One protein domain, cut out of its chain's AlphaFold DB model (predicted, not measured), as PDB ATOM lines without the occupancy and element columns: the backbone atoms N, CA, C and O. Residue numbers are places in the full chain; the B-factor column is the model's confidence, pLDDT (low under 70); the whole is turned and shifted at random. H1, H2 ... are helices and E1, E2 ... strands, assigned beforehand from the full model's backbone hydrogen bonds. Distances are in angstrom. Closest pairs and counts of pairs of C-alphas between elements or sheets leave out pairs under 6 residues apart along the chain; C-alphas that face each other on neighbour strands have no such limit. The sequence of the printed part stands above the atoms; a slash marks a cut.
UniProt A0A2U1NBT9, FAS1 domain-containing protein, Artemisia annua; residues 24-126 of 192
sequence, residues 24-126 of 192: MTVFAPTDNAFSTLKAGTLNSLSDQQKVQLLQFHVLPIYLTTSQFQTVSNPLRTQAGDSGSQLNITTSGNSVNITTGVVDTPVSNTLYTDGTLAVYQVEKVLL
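Overview. This is residues 24 to 126 of the 192 residues of the protein "FAS1 domain-containing protein" of Artemisia annua (UniProt A0A2U1NBT9). A strongly twisted, curled sheet of five strands has its two edges, E1 and E2, bridged by a long stretch with no named element, residues 57 to 84, which makes short pairings with both edge strands. Beyond one end of the sheet, the short helices H1 and H2 and the longer H3 form a loop of chain that runs out from E1 and comes back, H3 reaching the sheet again with its residues 54 to 56. The printed part has 103 residues, with three named helices and five named strands in the order E1 H1 H2 H3 E2 E3 E4 E5; the sheet is mixed, in the order E1 E5 E4 E3 E2, and the class is mixed, helices and strands. The whole is compact, with a radius of gyration of the C-alphas of 13.2 A and spans of 37 by 26 by 25 A.

Along the chain. E1, residues 24 to 29, begins at C-alpha 24 at (8.571, 36.666, 27.127) and is 16.4 A long. H1 is residues 31 to 35 and H2 residues 41 to 44. H3, residues 47 to 56, is 14.2 A long and ends at C-alpha 56 at (1.238, 40.172, 36.460). E2, residues 85 to 91, is 20.0 A long, and E3, residues 94 to 98, is 13.1 A. E4, residues 103 to 112, spans 23.0 A and bends by 63 degrees at residue 108. E5, residues 116 to 121, is 16.2 A long and ends at C-alpha 121 at (-6.408, 42.878, 26.047).

Arrangement. Edge strand E1 is parallel to E5 at 23 degrees, with N 26 and O 117 2.8 A apart, within hydrogen-bond range. E2, E3, E4 and E5 make a meander, each strand the antiparallel neighbour of the one before, and the three successive pairs are hairpins. Within hydrogen-bond range are N 118 and O 111 across E5 and E4, 2.8 A apart, N 104 and O 97 across E4 and E3, 2.9 A apart, and N 89 and O 96 across E3 and E2, 2.8 A apart. The pairing of E4 is staggered: residues 103 to 105 pair with E3 and 106 to 112 with E5. E1 and E2 are apart; residues 58 to 59 pair antiparallel with residues 25 to 26 of E1, and residues 75 to 76 with residues 85 to 86 of E2. H3 is on the sheet but only grazes it, and is near E1. H2 is close to H3 but not clearly touching, the closest C-alphas being those of Leu 42 and Lys 50, 7.3 A apart. H1 and H2 are not on the sheet. In H1 and H3 every O i to N i+4 pair is within hydrogen-bond range; H2 is too short for such a pair.

Size, cuts and confidence. The C-alphas farthest apart, those of Ser 46 and Gly 92, are 39.0 A from each other. The printed part has no cut. The link from H3 to E2, 28 residues, is long; the other links are tight. The mean pLDDT of the printed part is 87.0, and residues 80 to 83 are under 70.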
ATOM      1  N   MET A  24       9.556  36.009  26.260       89.50
ATOM      2  CA  MET A  24       8.571  36.666  27.127       89.50
ATOM      3  C   MET A  24       7.277  36.989  26.384       89.50
ATOM      4  O   MET A  24       7.272  37.242  25.178       89.50
ATOM      5  N   THR A  25       6.179  37.037  27.132       92.12
ATOM      6  CA  THR A  25       4.873  37.467  26.624       92.12
ATOM      7  C   THR A  25       4.321  38.575  27.502       92.12
ATOM      8  O   THR A  25       4.314  38.445  28.720       92.12
ATOM      9  N   VAL A  26       3.843  39.658  26.900       93.19
ATOM     10  CA  VAL A  26       3.286  40.820  27.593       93.19
ATOM     11  C   VAL A  26       1.837  41.009  27.162       93.19
ATOM     12  O   VAL A  26       1.538  41.065  25.971       93.19
ATOM     13  N   PHE A  27       0.939  41.144  28.130       93.19
ATOM     14  CA  PHE A  27      -0.455  41.505  27.905       93.19
ATOM     15  C   PHE A  27      -0.629  43.002  28.149       93.19
ATOM     16  O   PHE A  27      -0.542  43.474  29.278       93.19
ATOM     17  N   ALA A  28      -0.850  43.758  27.080       92.00
ATOM     18  CA  ALA A  28      -1.035  45.197  27.116       92.00
ATOM     19  C   ALA A  28      -2.537  45.533  27.166       92.00
ATOM     20  O   ALA A  28      -3.239  45.360  26.163       92.00
ATOM     21  N   PRO A  29      -3.061  46.007  28.308       90.62
ATOM     22  CA  PRO A  29      -4.423  46.513  28.369       90.62
ATOM     23  C   PRO A  29      -4.566  47.805  27.560       90.62
ATOM     24  O   PRO A  29      -3.668  48.645  27.532       90.62
ATOM     25  N   THR A  30      -5.713  47.969  26.900       89.31
ATOM     26  CA  THR A  30      -6.054  49.223  26.206       89.31
ATOM     27  C   THR A  30      -6.339  50.364  27.181       89.31
ATOM     28  O   THR A  30      -6.652  50.128  28.342       89.31
ATOM     29  N   ASP A  31      -6.312  51.613  26.714       86.94
ATOM     30  CA  ASP A  31      -6.709  52.766  27.540       86.94
ATOM     31  C   ASP A  31      -8.146  52.614  28.094       86.94
ATOM     32  O   ASP A  31      -8.415  52.825  29.280       86.94
ATOM     33  N   ASN A  32      -9.052  52.080  27.266       86.75
ATOM     34  CA  ASN A  32     -10.413  51.737  27.675       86.75
ATOM     35  C   ASN A  32     -10.443  50.699  28.808       86.75
ATOM     36  O   ASN A  32     -11.295  50.788  29.691       86.75
ATOM     37  N   ALA A  33      -9.503  49.753  28.841       85.94
ATOM     38  CA  ALA A  33      -9.419  48.751  29.898       85.94
ATOM     39  C   ALA A  33      -9.260  49.395  31.282       85.94
ATOM     40  O   ALA A  33      -9.920  48.971  32.234       85.94
ATOM     41  N   PHE A  34      -8.445  50.450  31.388       85.12
ATOM     42  CA  PHE A  34      -8.273  51.208  32.630       85.12
ATOM     43  C   PHE A  34      -9.534  51.983  33.010       85.12
ATOM     44  O   PHE A  34      -9.866  52.060  34.190       85.12
ATOM     45  N   SER A  35     -10.275  52.483  32.021       85.31
ATOM     46  CA  SER A  35     -11.566  53.141  32.250       85.31
ATOM     47  C   SER A  35     -12.646  52.175  32.754       85.31
ATOM     48  O   SER A  35     -13.537  52.585  33.495       85.31
ATOM     49  N   THR A  36     -12.569  50.884  32.401       84.19
ATOM     50  CA  THR A  36     -13.498  49.860  32.922       84.19
ATOM     51  C   THR A  36     -13.185  49.401  34.347       84.19
ATOM     52  O   THR A  36     -14.017  48.735  34.969       84.19
ATOM     53  N   LEU A  37     -12.006  49.735  34.879       83.56
ATOM     54  CA  LEU A  37     -11.674  49.432  36.265       83.56
ATOM     55  C   LEU A  37     -12.472  50.311  37.224       83.56
ATOM     56  O   LEU A  37     -12.830  51.452  36.929       83.56
ATOM     57  N   LYS A  38     -12.726  49.792  38.429       81.12
ATOM     58  CA  LYS A  38     -13.415  50.578  39.446       81.12
ATOM     59  C   LYS A  38     -12.550  51.772  39.852       81.12
ATOM     60  O   LYS A  38     -11.392  51.624  40.247       81.12
ATOM     61  N   ALA A  39     -13.134  52.966  39.771       77.69
ATOM     62  CA  ALA A  39     -12.472  54.189  40.204       77.69
ATOM     63  C   ALA A  39     -11.980  54.040  41.653       77.69
ATOM     64  O   ALA A  39     -12.720  53.588  42.528       77.69
ATOM     65  N   GLY A  40     -10.715  54.394  41.886       77.38
ATOM     66  CA  GLY A  40     -10.056  54.245  43.183       77.38
ATOM     67  C   GLY A  40      -9.250  52.957  43.355       77.38
ATOM     68  O   GLY A  40      -8.386  52.942  44.223       77.38
ATOM     69  N   THR A  41      -9.412  51.937  42.500       81.50
ATOM     70  CA  THR A  41      -8.635  50.687  42.589       81.50
ATOM     71  C   THR A  41      -7.129  50.945  42.633       81.50
ATOM     72  O   THR A  41      -6.477  50.505  43.568       81.50
ATOM     73  N   LEU A  42      -6.576  51.707  41.686       80.62
ATOM     74  CA  LEU A  42      -5.136  52.002  41.653       80.62
ATOM     75  C   LEU A  42      -4.669  52.900  42.812       80.62
ATOM     76  O   LEU A  42      -3.507  52.823  43.206       80.62
ATOM     77  N   ASN A  43      -5.563  53.725  43.366       83.69
ATOM     78  CA  ASN A  43      -5.267  54.593  44.510       83.69
ATOM     79  C   ASN A  43      -5.285  53.829  45.838       83.69
ATOM     80  O   ASN A  43      -4.626  54.241  46.787       83.69
ATOM     81  N   SER A  44      -6.028  52.725  45.913       83.94
ATOM     82  CA  SER A  44      -6.050  51.844  47.081       83.94
ATOM     83  C   SER A  44      -4.833  50.916  47.156       83.94
ATOM     84  O   SER A  44      -4.626  50.296  48.196       83.94
ATOM     85  N   LEU A  45      -4.037  50.810  46.085       83.69
ATOM     86  CA  LEU A  45      -2.841  49.971  46.042       83.69
ATOM     87  C   LEU A  45      -1.594  50.733  46.501       83.69
ATOM     88  O   LEU A  45      -1.356  51.873  46.092       83.69
ATOM     89  N   SER A  46      -0.740  50.062  47.270       87.31
ATOM     90  CA  SER A  46       0.617  50.530  47.559       87.31
ATOM     91  C   SER A  46       1.512  50.460  46.319       87.31
ATOM     92  O   SER A  46       1.225  49.732  45.367       87.31
ATOM     93  N   ASP A  47       2.640  51.173  46.318       86.88
ATOM     94  CA  ASP A  47       3.562  51.149  45.173       86.88
ATOM     95  C   ASP A  47       4.105  49.743  44.888       86.88
ATOM     96  O   ASP A  47       4.215  49.342  43.731       86.88
ATOM     97  N   GLN A  48       4.328  48.941  45.931       85.25
ATOM     98  CA  GLN A  48       4.706  47.537  45.781       85.25
ATOM     99  C   GLN A  48       3.605  46.718  45.083       85.25
ATOM    100  O   GLN A  48       3.898  45.918  44.194       85.25
ATOM    101  N   GLN A  49       2.335  46.950  45.425       86.12
ATOM    102  CA  GLN A  49       1.203  46.281  44.779       86.12
ATOM    103  C   GLN A  49       1.017  46.730  43.324       86.12
ATOM    104  O   GLN A  49       0.676  45.908  42.475       86.12
ATOM    105  N   LYS A  50       1.290  48.002  43.002       86.12
ATOM    106  CA  LYS A  50       1.284  48.497  41.613       86.12
ATOM    107  C   LYS A  50       2.352  47.801  40.769       86.12
ATOM    108  O   LYS A  50       2.070  47.374  39.651       86.12
ATOM    109  N   VAL A  51       3.559  47.632  41.314       86.56
ATOM    110  CA  VAL A  51       4.648  46.904  40.643       86.56
ATOM    111  C   VAL A  51       4.284  45.429  40.453       86.56
ATOM    112  O   VAL A  51       4.536  44.862  39.392       86.56
ATOM    113  N   GLN A  52       3.639  44.802  41.436       86.56
ATOM    114  CA  GLN A  52       3.150  43.426  41.307       86.56
ATOM    115  C   GLN A  52       2.056  43.297  40.236       86.56
ATOM    116  O   GLN A  52       2.093  42.364  39.438       86.56
ATOM    117  N   LEU A  53       1.131  44.259  40.151       87.44
ATOM    118  CA  LEU A  53       0.115  44.309  39.096       87.44
ATOM    119  C   LEU A  53       0.749  44.435  37.706       87.44
ATOM    120  O   LEU A  53       0.328  43.748  36.775       87.44
ATOM    121  N   LEU A  54       1.781  45.266  37.555       88.75
ATOM    122  CA  LEU A  54       2.483  45.403  36.279       88.75
ATOM    123  C   LEU A  54       3.197  44.101  35.888       88.75
ATOM    124  O   LEU A  54       3.073  43.644  34.755       88.75
ATOM    125  N   GLN A  55       3.880  43.458  36.837       88.75
ATOM    126  CA  GLN A  55       4.530  42.164  36.607       88.75
ATOM    127  C   GLN A  55       3.526  41.048  36.287       88.75
ATOM    128  O   GLN A  55       3.853  40.112  35.564       88.75
ATOM    129  N   PHE A  56       2.286  41.144  36.771       90.69
ATOM    130  CA  PHE A  56       1.238  40.172  36.460       90.69
ATOM    131  C   PHE A  56       0.837  40.173  34.974       90.69
ATOM    132  O   PHE A  56       0.401  39.153  34.449       90.69
ATOM    133  N   HIS A  57       1.053  41.284  34.268       91.56
ATOM    134  CA  HIS A  57       0.816  41.375  32.827       91.56
ATOM    135  C   HIS A  57       1.942  40.753  31.990       91.56
ATOM    136  O   HIS A  57       1.837  40.709  30.765       91.56
ATOM    137  N   VAL A  58       3.015  40.266  32.620       90.94
ATOM    138  CA  VAL A  58       4.181  39.703  31.936       90.94
ATOM    139  C   VAL A  58       4.328  38.223  32.281       90.94
ATOM    140  O   VAL A  58       4.367  37.833  33.448       90.94
ATOM    141  N   LEU A  59       4.458  37.386  31.257       91.06
ATOM    142  CA  LEU A  59       4.813  35.978  31.377       91.06
ATOM    143  C   LEU A  59       6.316  35.783  31.110       91.06
ATOM    144  O   LEU A  59       6.819  36.304  30.110       91.06
ATOM    145  N   PRO A  60       7.023  34.974  31.924       89.00
ATOM    146  CA  PRO A  60       8.431  34.602  31.714       89.00
ATOM    147  C   PRO A  60       8.694  33.691  30.509       89.00
ATOM    148  O   PRO A  60       9.755  33.079  30.437       89.00
ATOM    149  N   ILE A  61       7.702  33.509  29.641       89.19
ATOM    150  CA  ILE A  61       7.735  32.576  28.524       89.19
ATOM    151  C   ILE A  61       7.121  33.241  27.297       89.19
ATOM    152  O   ILE A  61       6.127  33.966  27.396       89.19
ATOM    153  N   TYR A  62       7.702  32.987  26.133       90.75
ATOM    154  CA  TYR A  62       7.164  33.372  24.842       90.75
ATOM    155  C   TYR A  62       6.109  32.356  24.417       90.75
ATOM    156  O   TYR A  62       6.386  31.168  24.237       90.75
ATOM    157  N   LEU A  63       4.880  32.836  24.265       89.75
ATOM    158  CA  LEU A  63       3.747  32.045  23.823       89.75
ATOM    159  C   LEU A  63       3.139  32.698  22.591       89.75
ATOM    160  O   LEU A  63       2.821  33.887  22.583       89.75
ATOM    161  N   THR A  64       2.955  31.897  21.545       89.25
ATOM    162  CA  THR A  64       2.161  32.282  20.379       89.25
ATOM    163  C   THR A  64       0.688  31.962  20.616       89.25
ATOM    164  O   THR A  64       0.346  31.141  21.469       89.25
ATOM    165  N   THR A  65      -0.198  32.535  19.802       86.31
ATOM    166  CA  THR A  65      -1.631  32.196  19.813       86.31
ATOM    167  C   THR A  65      -1.905  30.703  19.627       86.31
ATOM    168  O   THR A  65      -2.843  30.172  20.212       86.31
ATOM    169  N   SER A  66      -1.062  29.999  18.866       86.38
ATOM    170  CA  SER A  66      -1.143  28.541  18.726       86.38
ATOM    171  C   SER A  66      -0.734  27.809  20.005       86.38
ATOM    172  O   SER A  66      -1.330  26.791  20.339       86.38
ATOM    173  N   GLN A  67       0.266  28.318  20.729       88.62
ATOM    174  CA  GLN A  67       0.735  27.701  21.973       88.62
ATOM    175  C   GLN A  67      -0.250  27.911  23.124       88.62
ATOM    176  O   GLN A  67      -0.320  27.082  24.021       88.62
ATOM    177  N   PHE A  68      -1.078  28.958  23.081       88.75
ATOM    178  CA  PHE A  68      -2.164  29.139  24.052       88.75
ATOM    179  C   PHE A  68      -3.188  27.994  24.067       88.75
ATOM    180  O   PHE A  68      -3.893  27.833  25.058       88.75
ATOM    181  N   GLN A  69      -3.260  27.182  23.009       83.88
ATOM    182  CA  GLN A  69      -4.130  26.001  22.950       83.88
ATOM    183  C   GLN A  69      -3.507  24.764  23.603       83.88
ATOM    184  O   GLN A  69      -4.226  23.872  24.045       83.88
ATOM    185  N   THR A  70      -2.178  24.687  23.627       84.94
ATOM    186  CA  THR A  70      -1.418  23.517  24.091       84.94
ATOM    187  C   THR A  70      -0.785  23.736  25.462       84.94
ATOM    188  O   THR A  70      -0.274  22.796  26.071       84.94
ATOM    189  N   VAL A  71      -0.801  24.977  25.950       84.75
ATOM    190  CA  VAL A  71      -0.199  25.356  27.222       84.75
ATOM    191  C   VAL A  71      -0.980  24.787  28.401       84.75
ATOM    192  O   VAL A  71      -2.207  24.791  28.427       84.75
ATOM    193  N   SER A  72      -0.251  24.313  29.409       82.19
ATOM    194  CA  SER A  72      -0.853  23.819  30.644       82.19
ATOM    195  C   SER A  72      -1.154  24.976  31.594       82.19
ATOM    196  O   SER A  72      -0.285  25.802  31.888       82.19
ATOM    197  N   ASN A  73      -2.388  25.039  32.086       86.56
ATOM    198  CA  ASN A  73      -2.805  25.996  33.105       86.56
ATOM    199  C   ASN A  73      -2.658  25.388  34.510       86.56
ATOM    200  O   ASN A  73      -2.851  24.182  34.671       86.56
ATOM    201  N   PRO A  74      -2.400  26.201  35.552       86.44
ATOM    202  CA  PRO A  74      -2.258  27.662  35.547       86.44
ATOM    203  C   PRO A  74      -0.852  28.159  35.161       86.44
ATOM    204  O   PRO A  74       0.159  27.636  35.629       86.44
ATOM    205  N   LEU A  75      -0.789  29.238  34.375       87.88
ATOM    206  CA  LEU A  75       0.461  29.894  33.993       87.88
ATOM    207  C   LEU A  75       0.989  30.797  35.099       87.88
ATOM    208  O   LEU A  75       0.239  31.531  35.743       87.88
ATOM    209  N   ARG A  76       2.307  30.772  35.296       87.69
ATOM    210  CA  ARG A  76       2.993  31.664  36.230       87.69
ATOM    211  C   ARG A  76       3.409  32.944  35.520       87.69
ATOM    212  O   ARG A  76       4.041  32.898  34.471       87.69
ATOM    213  N   THR A  77       3.045  34.071  36.119       89.31
ATOM    214  CA  THR A  77       3.444  35.413  35.681       89.31
ATOM    215  C   THR A  77       4.716  35.855  36.410       89.31
ATOM    216  O   THR A  77       5.126  35.233  37.396       89.31
ATOM    217  N   GLN A  78       5.330  36.952  35.963       86.69
ATOM    218  CA  GLN A  78       6.506  37.552  36.609       86.69
ATOM    219  C   GLN A  78       6.228  38.045  38.032       86.69
ATOM    220  O   GLN A  78       7.154  38.207  38.816       86.69
ATOM    221  N   ALA A  79       4.959  38.241  38.403       83.75
ATOM    222  CA  ALA A  79       4.600  38.639  39.760       83.75
ATOM    223  C   ALA A  79       4.990  37.592  40.823       83.75
ATOM    224  O   ALA A  79       5.009  37.931  42.003       83.75
ATOM    225  N   GLY A  80       5.312  36.346  40.433       64.50
ATOM    226  CA  GLY A  80       6.040  35.363  41.255       64.50
ATOM    227  C   GLY A  80       5.316  34.825  42.499       64.50
ATOM    228  O   GLY A  80       5.781  33.861  43.103       64.50
ATOM    229  N   ASP A  81       4.176  35.405  42.868       69.62
ATOM    230  CA  ASP A  81       3.495  35.147  44.133       69.62
ATOM    231  C   ASP A  81       2.409  34.058  44.034       69.62
ATOM    232  O   ASP A  81       1.833  33.768  42.971       69.62
ATOM    233  N   SER A  82       2.098  33.454  45.178       61.94
ATOM    234  CA  SER A  82       1.038  32.463  45.349       61.94
ATOM    235  C   SER A  82      -0.329  33.118  45.116       61.94
ATOM    236  O   SER A  82      -0.892  33.772  45.985       61.94
ATOM    237  N   GLY A  83      -0.841  32.969  43.891       68.50
ATOM    238  CA  GLY A  83      -2.120  33.535  43.426       68.50
ATOM    239  C   GLY A  83      -1.976  34.575  42.306       68.50
ATOM    240  O   GLY A  83      -2.968  35.111  41.820       68.50
ATOM    241  N   SER A  84      -0.747  34.787  41.825       81.38
ATOM    242  CA  SER A  84      -0.439  35.523  40.591       81.38
ATOM    243  C   SER A  84      -0.377  34.588  39.376       81.38
ATOM    244  O   SER A  84       0.524  34.652  38.536       81.38
ATOM    245  N   GLN A  85      -1.354  33.691  39.305       87.56
ATOM    246  CA  GLN A  85      -1.517  32.712  38.241       87.56
ATOM    247  C   GLN A  85      -2.527  33.189  37.207       87.56
ATOM    248  O   GLN A  85      -3.496  33.863  37.550       87.56
ATOM    249  N   LEU A  86      -2.301  32.809  35.956       89.12
ATOM    250  CA  LEU A  86      -3.142  33.191  34.838       89.12
ATOM    251  C   LEU A  86      -3.594  31.947  34.080       89.12
ATOM    252  O   LEU A  86      -2.809  31.050  33.770       89.12
ATOM    253  N   ASN A  87      -4.881  31.885  33.781       91.44
ATOM    254  CA  ASN A  87      -5.463  30.839  32.967       91.44
ATOM    255  C   ASN A  87      -5.719  31.405  31.574       91.44
ATOM    256  O   ASN A  87      -6.107  32.556  31.414       91.44
ATOM    257  N   ILE A  88      -5.471  30.586  30.566       91.06
ATOM    258  CA  ILE A  88      -5.708  30.903  29.167       91.06
ATOM    259  C   ILE A  88      -6.561  29.775  28.634       91.06
ATOM    260  O   ILE A  88      -6.194  28.611  28.760       91.06
ATOM    261  N   THR A  89      -7.707  30.125  28.080       90.19
ATOM    262  CA  THR A  89      -8.615  29.191  27.433       90.19
ATOM    263  C   THR A  89      -8.783  29.629  25.993       90.19
ATOM    264  O   THR A  89      -8.908  30.814  25.699       90.19
ATOM    265  N   THR A  90      -8.759  28.684  25.063       89.44
ATOM    266  CA  THR A  90      -8.979  28.995  23.650       89.44
ATOM    267  C   THR A  90     -10.318  28.415  23.222       89.44
ATOM    268  O   THR A  90     -10.628  27.265  23.521       89.44
ATOM    269  N   SER A  91     -11.129  29.221  22.544       86.69
ATOM    270  CA  SER A  91     -12.425  28.837  21.984       86.69
ATOM    271  C   SER A  91     -12.413  29.116  20.482       86.69
ATOM    272  O   SER A  91     -12.539  30.260  20.045       86.69
ATOM    273  N   GLY A  92     -12.210  28.066  19.681       84.62
ATOM    274  CA  GLY A  92     -12.032  28.193  18.232       84.62
ATOM    275  C   GLY A  92     -10.803  29.041  17.891       84.62
ATOM    276  O   GLY A  92      -9.681  28.668  18.218       84.62
ATOM    277  N   ASN A  93     -11.016  30.197  17.259       82.88
ATOM    278  CA  ASN A  93      -9.959  31.162  16.930       82.88
ATOM    279  C   ASN A  93      -9.754  32.260  17.989       82.88
ATOM    280  O   ASN A  93      -8.869  33.096  17.811       82.88
ATOM    281  N   SER A  94     -10.558  32.292  19.056       85.94
ATOM    282  CA  SER A  94     -10.477  33.327  20.095       85.94
ATOM    283  C   SER A  94      -9.755  32.815  21.333       85.94
ATOM    284  O   SER A  94     -10.053  31.728  21.829       85.94
ATOM    285  N   VAL A  95      -8.829  33.615  21.854       91.31
ATOM    286  CA  VAL A  95      -8.085  33.323  23.083       91.31
ATOM    287  C   VAL A  95      -8.670  34.171  24.205       91.31
ATOM    288  O   VAL A  95      -8.725  35.392  24.085       91.31
ATOM    289  N   ASN A  96      -9.088  33.532  25.289       92.44
ATOM    290  CA  ASN A  96      -9.593  34.164  26.501       92.44
ATOM    291  C   ASN A  96      -8.613  33.962  27.648       92.44
ATOM    292  O   ASN A  96      -8.030  32.892  27.819       92.44
ATOM    293  N   ILE A  97      -8.437  35.007  28.440       92.25
ATOM    294  CA  ILE A  97      -7.547  35.044  29.587       92.25
ATOM    295  C   ILE A  97      -8.392  35.243  30.835       92.25
ATOM    296  O   ILE A  97      -9.128  36.222  30.944       92.25
ATOM    297  N   THR A  98      -8.212  34.356  31.806       90.25
ATOM    298  CA  THR A  98      -8.948  34.355  33.064       90.25
ATOM    299  C   THR A  98      -7.978  34.417  34.241       90.25
ATOM    300  O   THR A  98      -7.029  33.638  34.330       90.25
ATOM    301  N   THR A  99      -8.224  35.319  35.188       87.50
ATOM    302  CA  THR A  99      -7.390  35.508  36.393       87.50
ATOM    303  C   THR A  99      -8.103  35.076  37.680       87.50
ATOM    304  O   THR A  99      -7.619  35.317  38.783       87.50
ATOM    305  N   GLY A 100      -9.296  34.485  37.548       83.88
ATOM    306  CA  GLY A 100     -10.225  34.178  38.642       83.88
ATOM    307  C   GLY A 100     -11.071  35.379  39.082       83.88
ATOM    308  O   GLY A 100     -12.201  35.193  39.522       83.88
ATOM    309  N   VAL A 101     -10.557  36.601  38.902       83.75
ATOM    310  CA  VAL A 101     -11.276  37.864  39.164       83.75
ATOM    311  C   VAL A 101     -11.801  38.484  37.872       83.75
ATOM    312  O   VAL A 101     -12.899  39.035  37.844       83.75
ATOM    313  N   VAL A 102     -11.002  38.417  36.805       87.44
ATOM    314  CA  VAL A 102     -11.298  39.028  35.507       87.44
ATOM    315  C   VAL A 102     -11.201  37.970  34.422       87.44
ATOM    316  O   VAL A 102     -10.305  37.128  34.448       87.44
ATOM    317  N   ASP A 103     -12.122  38.048  33.469       90.75
ATOM    318  CA  ASP A 103     -12.073  37.321  32.210       90.75
ATOM    319  C   ASP A 103     -12.043  38.331  31.060       90.75
ATOM    320  O   ASP A 103     -12.825  39.291  31.048       90.75
ATOM    321  N   THR A 104     -11.090  38.175  30.145       91.38
ATOM    322  CA  THR A 104     -10.934  39.063  28.991       91.38
ATOM    323  C   THR A 104     -10.412  38.307  27.777       91.38
ATOM    324  O   THR A 104      -9.438  37.559  27.895       91.38
ATOM    325  N   PRO A 105     -10.978  38.548  26.586       92.06
ATOM    326  CA  PRO A 105     -10.383  38.069  25.353       92.06
ATOM    327  C   PRO A 105      -9.083  38.820  25.043       92.06
ATOM    328  O   PRO A 105      -8.880  39.970  25.458       92.06
ATOM    329  N   VAL A 106      -8.213  38.160  24.283       91.00
ATOM    330  CA  VAL A 106      -7.114  38.791  23.551       91.00
ATOM    331  C   VAL A 106      -7.684  39.359  22.257       91.00
ATOM    332  O   VAL A 106      -8.154  38.601  21.411       91.00
ATOM    333  N   SER A 107      -7.633  40.680  22.093       87.25
ATOM    334  CA  SER A 107      -8.164  41.350  20.901       87.25
ATOM    335  C   SER A 107      -7.220  41.199  19.712       87.25
ATOM    336  O   SER A 107      -7.621  40.737  18.648       87.25
ATOM    337  N   ASN A 108      -5.948  41.567  19.895       87.50
ATOM    338  CA  ASN A 108      -4.977  41.690  18.811       87.50
ATOM    339  C   ASN A 108      -3.562  41.318  19.267       87.50
ATOM    340  O   ASN A 108      -3.207  41.455  20.434       87.50
ATOM    341  N   THR A 109      -2.719  40.925  18.315       90.81
ATOM    342  CA  THR A 109      -1.267  40.823  18.510       90.81
ATOM    343  C   THR A 109      -0.628  42.120  18.032       90.81
ATOM    344  O   THR A 109      -0.719  42.445  16.851       90.81
ATOM    345  N   LEU A 110      -0.003  42.870  18.940       89.56
ATOM    346  CA  LEU A 110       0.661  44.137  18.611       89.56
ATOM    347  C   LEU A 110       2.087  43.920  18.114       89.56
ATOM    348  O   LEU A 110       2.561  44.647  17.246       89.56
ATOM    349  N   TYR A 111       2.775  42.929  18.676       90.06
ATOM    350  CA  TYR A 111       4.164  42.639  18.349       90.06
ATOM    351  C   TYR A 111       4.464  41.162  18.570       90.06
ATOM    352  O   TYR A 111       4.004  40.576  19.548       90.06
ATOM    353  N   THR A 112       5.240  40.555  17.678       90.25
ATOM    354  CA  THR A 112       5.793  39.218  17.888       90.25
ATOM    355  C   THR A 112       7.076  39.052  17.083       90.25
ATOM    356  O   THR A 112       7.091  39.352  15.893       90.25
ATOM    357  N   ASP A 113       8.149  38.606  17.733       86.62
ATOM    358  CA  ASP A 113       9.481  38.472  17.116       86.62
ATOM    359  C   ASP A 113      10.195  37.181  17.558       86.62
ATOM    360  O   ASP A 113      11.407  37.122  17.740       86.62
ATOM    361  N   GLY A 114       9.428  36.130  17.871       82.50
ATOM    362  CA  GLY A 114       9.968  34.829  18.294       82.50
ATOM    363  C   GLY A 114      10.535  34.779  19.721       82.50
ATOM    364  O   GLY A 114      10.634  33.701  20.295       82.50
ATOM    365  N   THR A 115      10.869  35.930  20.305       86.69
ATOM    366  CA  THR A 115      11.403  36.064  21.671       86.69
ATOM    367  C   THR A 115      10.534  36.941  22.566       86.69
ATOM    368  O   THR A 115      10.503  36.730  23.774       86.69
ATOM    369  N   LEU A 116       9.803  37.897  21.994       88.69
ATOM    370  CA  LEU A 116       8.844  38.753  22.683       88.69
ATOM    371  C   LEU A 116       7.518  38.709  21.930       88.69
ATOM    372  O   LEU A 116       7.497  38.935  20.722       88.69
ATOM    373  N   ALA A 117       6.425  38.462  22.647       91.94
ATOM    374  CA  ALA A 117       5.067  38.611  22.138       91.94
ATOM    375  C   ALA A 117       4.315  39.663  22.958       91.94
ATOM    376  O   ALA A 117       4.355  39.633  24.185       91.94
ATOM    377  N   VAL A 118       3.617  40.580  22.294       93.69
ATOM    378  CA  VAL A 118       2.767  41.592  22.926       93.69
ATOM    379  C   VAL A 118       1.345  41.424  22.415       93.69
ATOM    380  O   VAL A 118       1.079  41.585  21.221       93.69
ATOM    381  N   TYR A 119       0.432  41.128  23.331       93.19
ATOM    382  CA  TYR A 119      -0.982  40.914  23.051       93.19
ATOM    383  C   TYR A 119      -1.822  42.006  23.692       93.19
ATOM    384  O   TYR A 119      -1.646  42.332  24.862       93.19
ATOM    385  N   GLN A 120      -2.753  42.554  22.931       93.69
ATOM    386  CA  GLN A 120      -3.707  43.544  23.393       93.69
ATOM    387  C   GLN A 120      -4.880  42.859  24.096       93.69
ATOM    388  O   GLN A 120      -5.455  41.911  23.557       93.69
ATOM    389  N   VAL A 121      -5.255  43.364  25.271       92.75
ATOM    390  CA  VAL A 121      -6.408  42.878  26.047       92.75
ATOM    391  C   VAL A 121      -7.388  44.010  26.355       92.75
ATOM    392  O   VAL A 121      -7.002  45.172  26.517       92.75
ATOM    393  N   GLU A 122      -8.676  43.682  26.438       90.06
ATOM    394  CA  GLU A 122      -9.741  44.669  26.669       90.06
ATOM    395  C   GLU A 122      -9.928  45.039  28.139       90.06
ATOM    396  O   GLU A 122     -10.495  46.089  28.437       90.06
ATOM    397  N   LYS A 123      -9.449  44.203  29.069       90.81
ATOM    398  CA  LYS A 123      -9.496  44.466  30.512       90.81
ATOM    399  C   LYS A 123      -8.120  44.325  31.147       90.81
ATOM    400  O   LYS A 123      -7.294  43.528  30.711       90.81
ATOM    401  N   VAL A 124      -7.892  45.093  32.210       91.38
ATOM    402  CA  VAL A 124      -6.673  44.985  33.019       91.38
ATOM    403  C   VAL A 124      -6.712  43.671  33.791       91.38
ATOM    404  O   VAL A 124      -7.712  43.340  34.432       91.38
ATOM    405  N   LEU A 125      -5.612  42.926  33.734       90.88
ATOM    406  CA  LEU A 125      -5.473  41.646  34.407       90.88
ATOM    407  C   LEU A 125      -5.252  41.886  35.902       90.88
ATOM    408  O   LEU A 125      -4.271  42.503  36.317       90.88
ATOM    409  N   LEU A 126      -6.188  41.400  36.714       89.44
ATOM    410  CA  LEU A 126      -6.161  41.571  38.161       89.44
ATOM    411  C   LEU A 126      -5.750  40.256  38.833       89.44
ATOM    412  O   LEU A 126      -6.474  39.266  38.685       89.44
TER     413      LEU A 126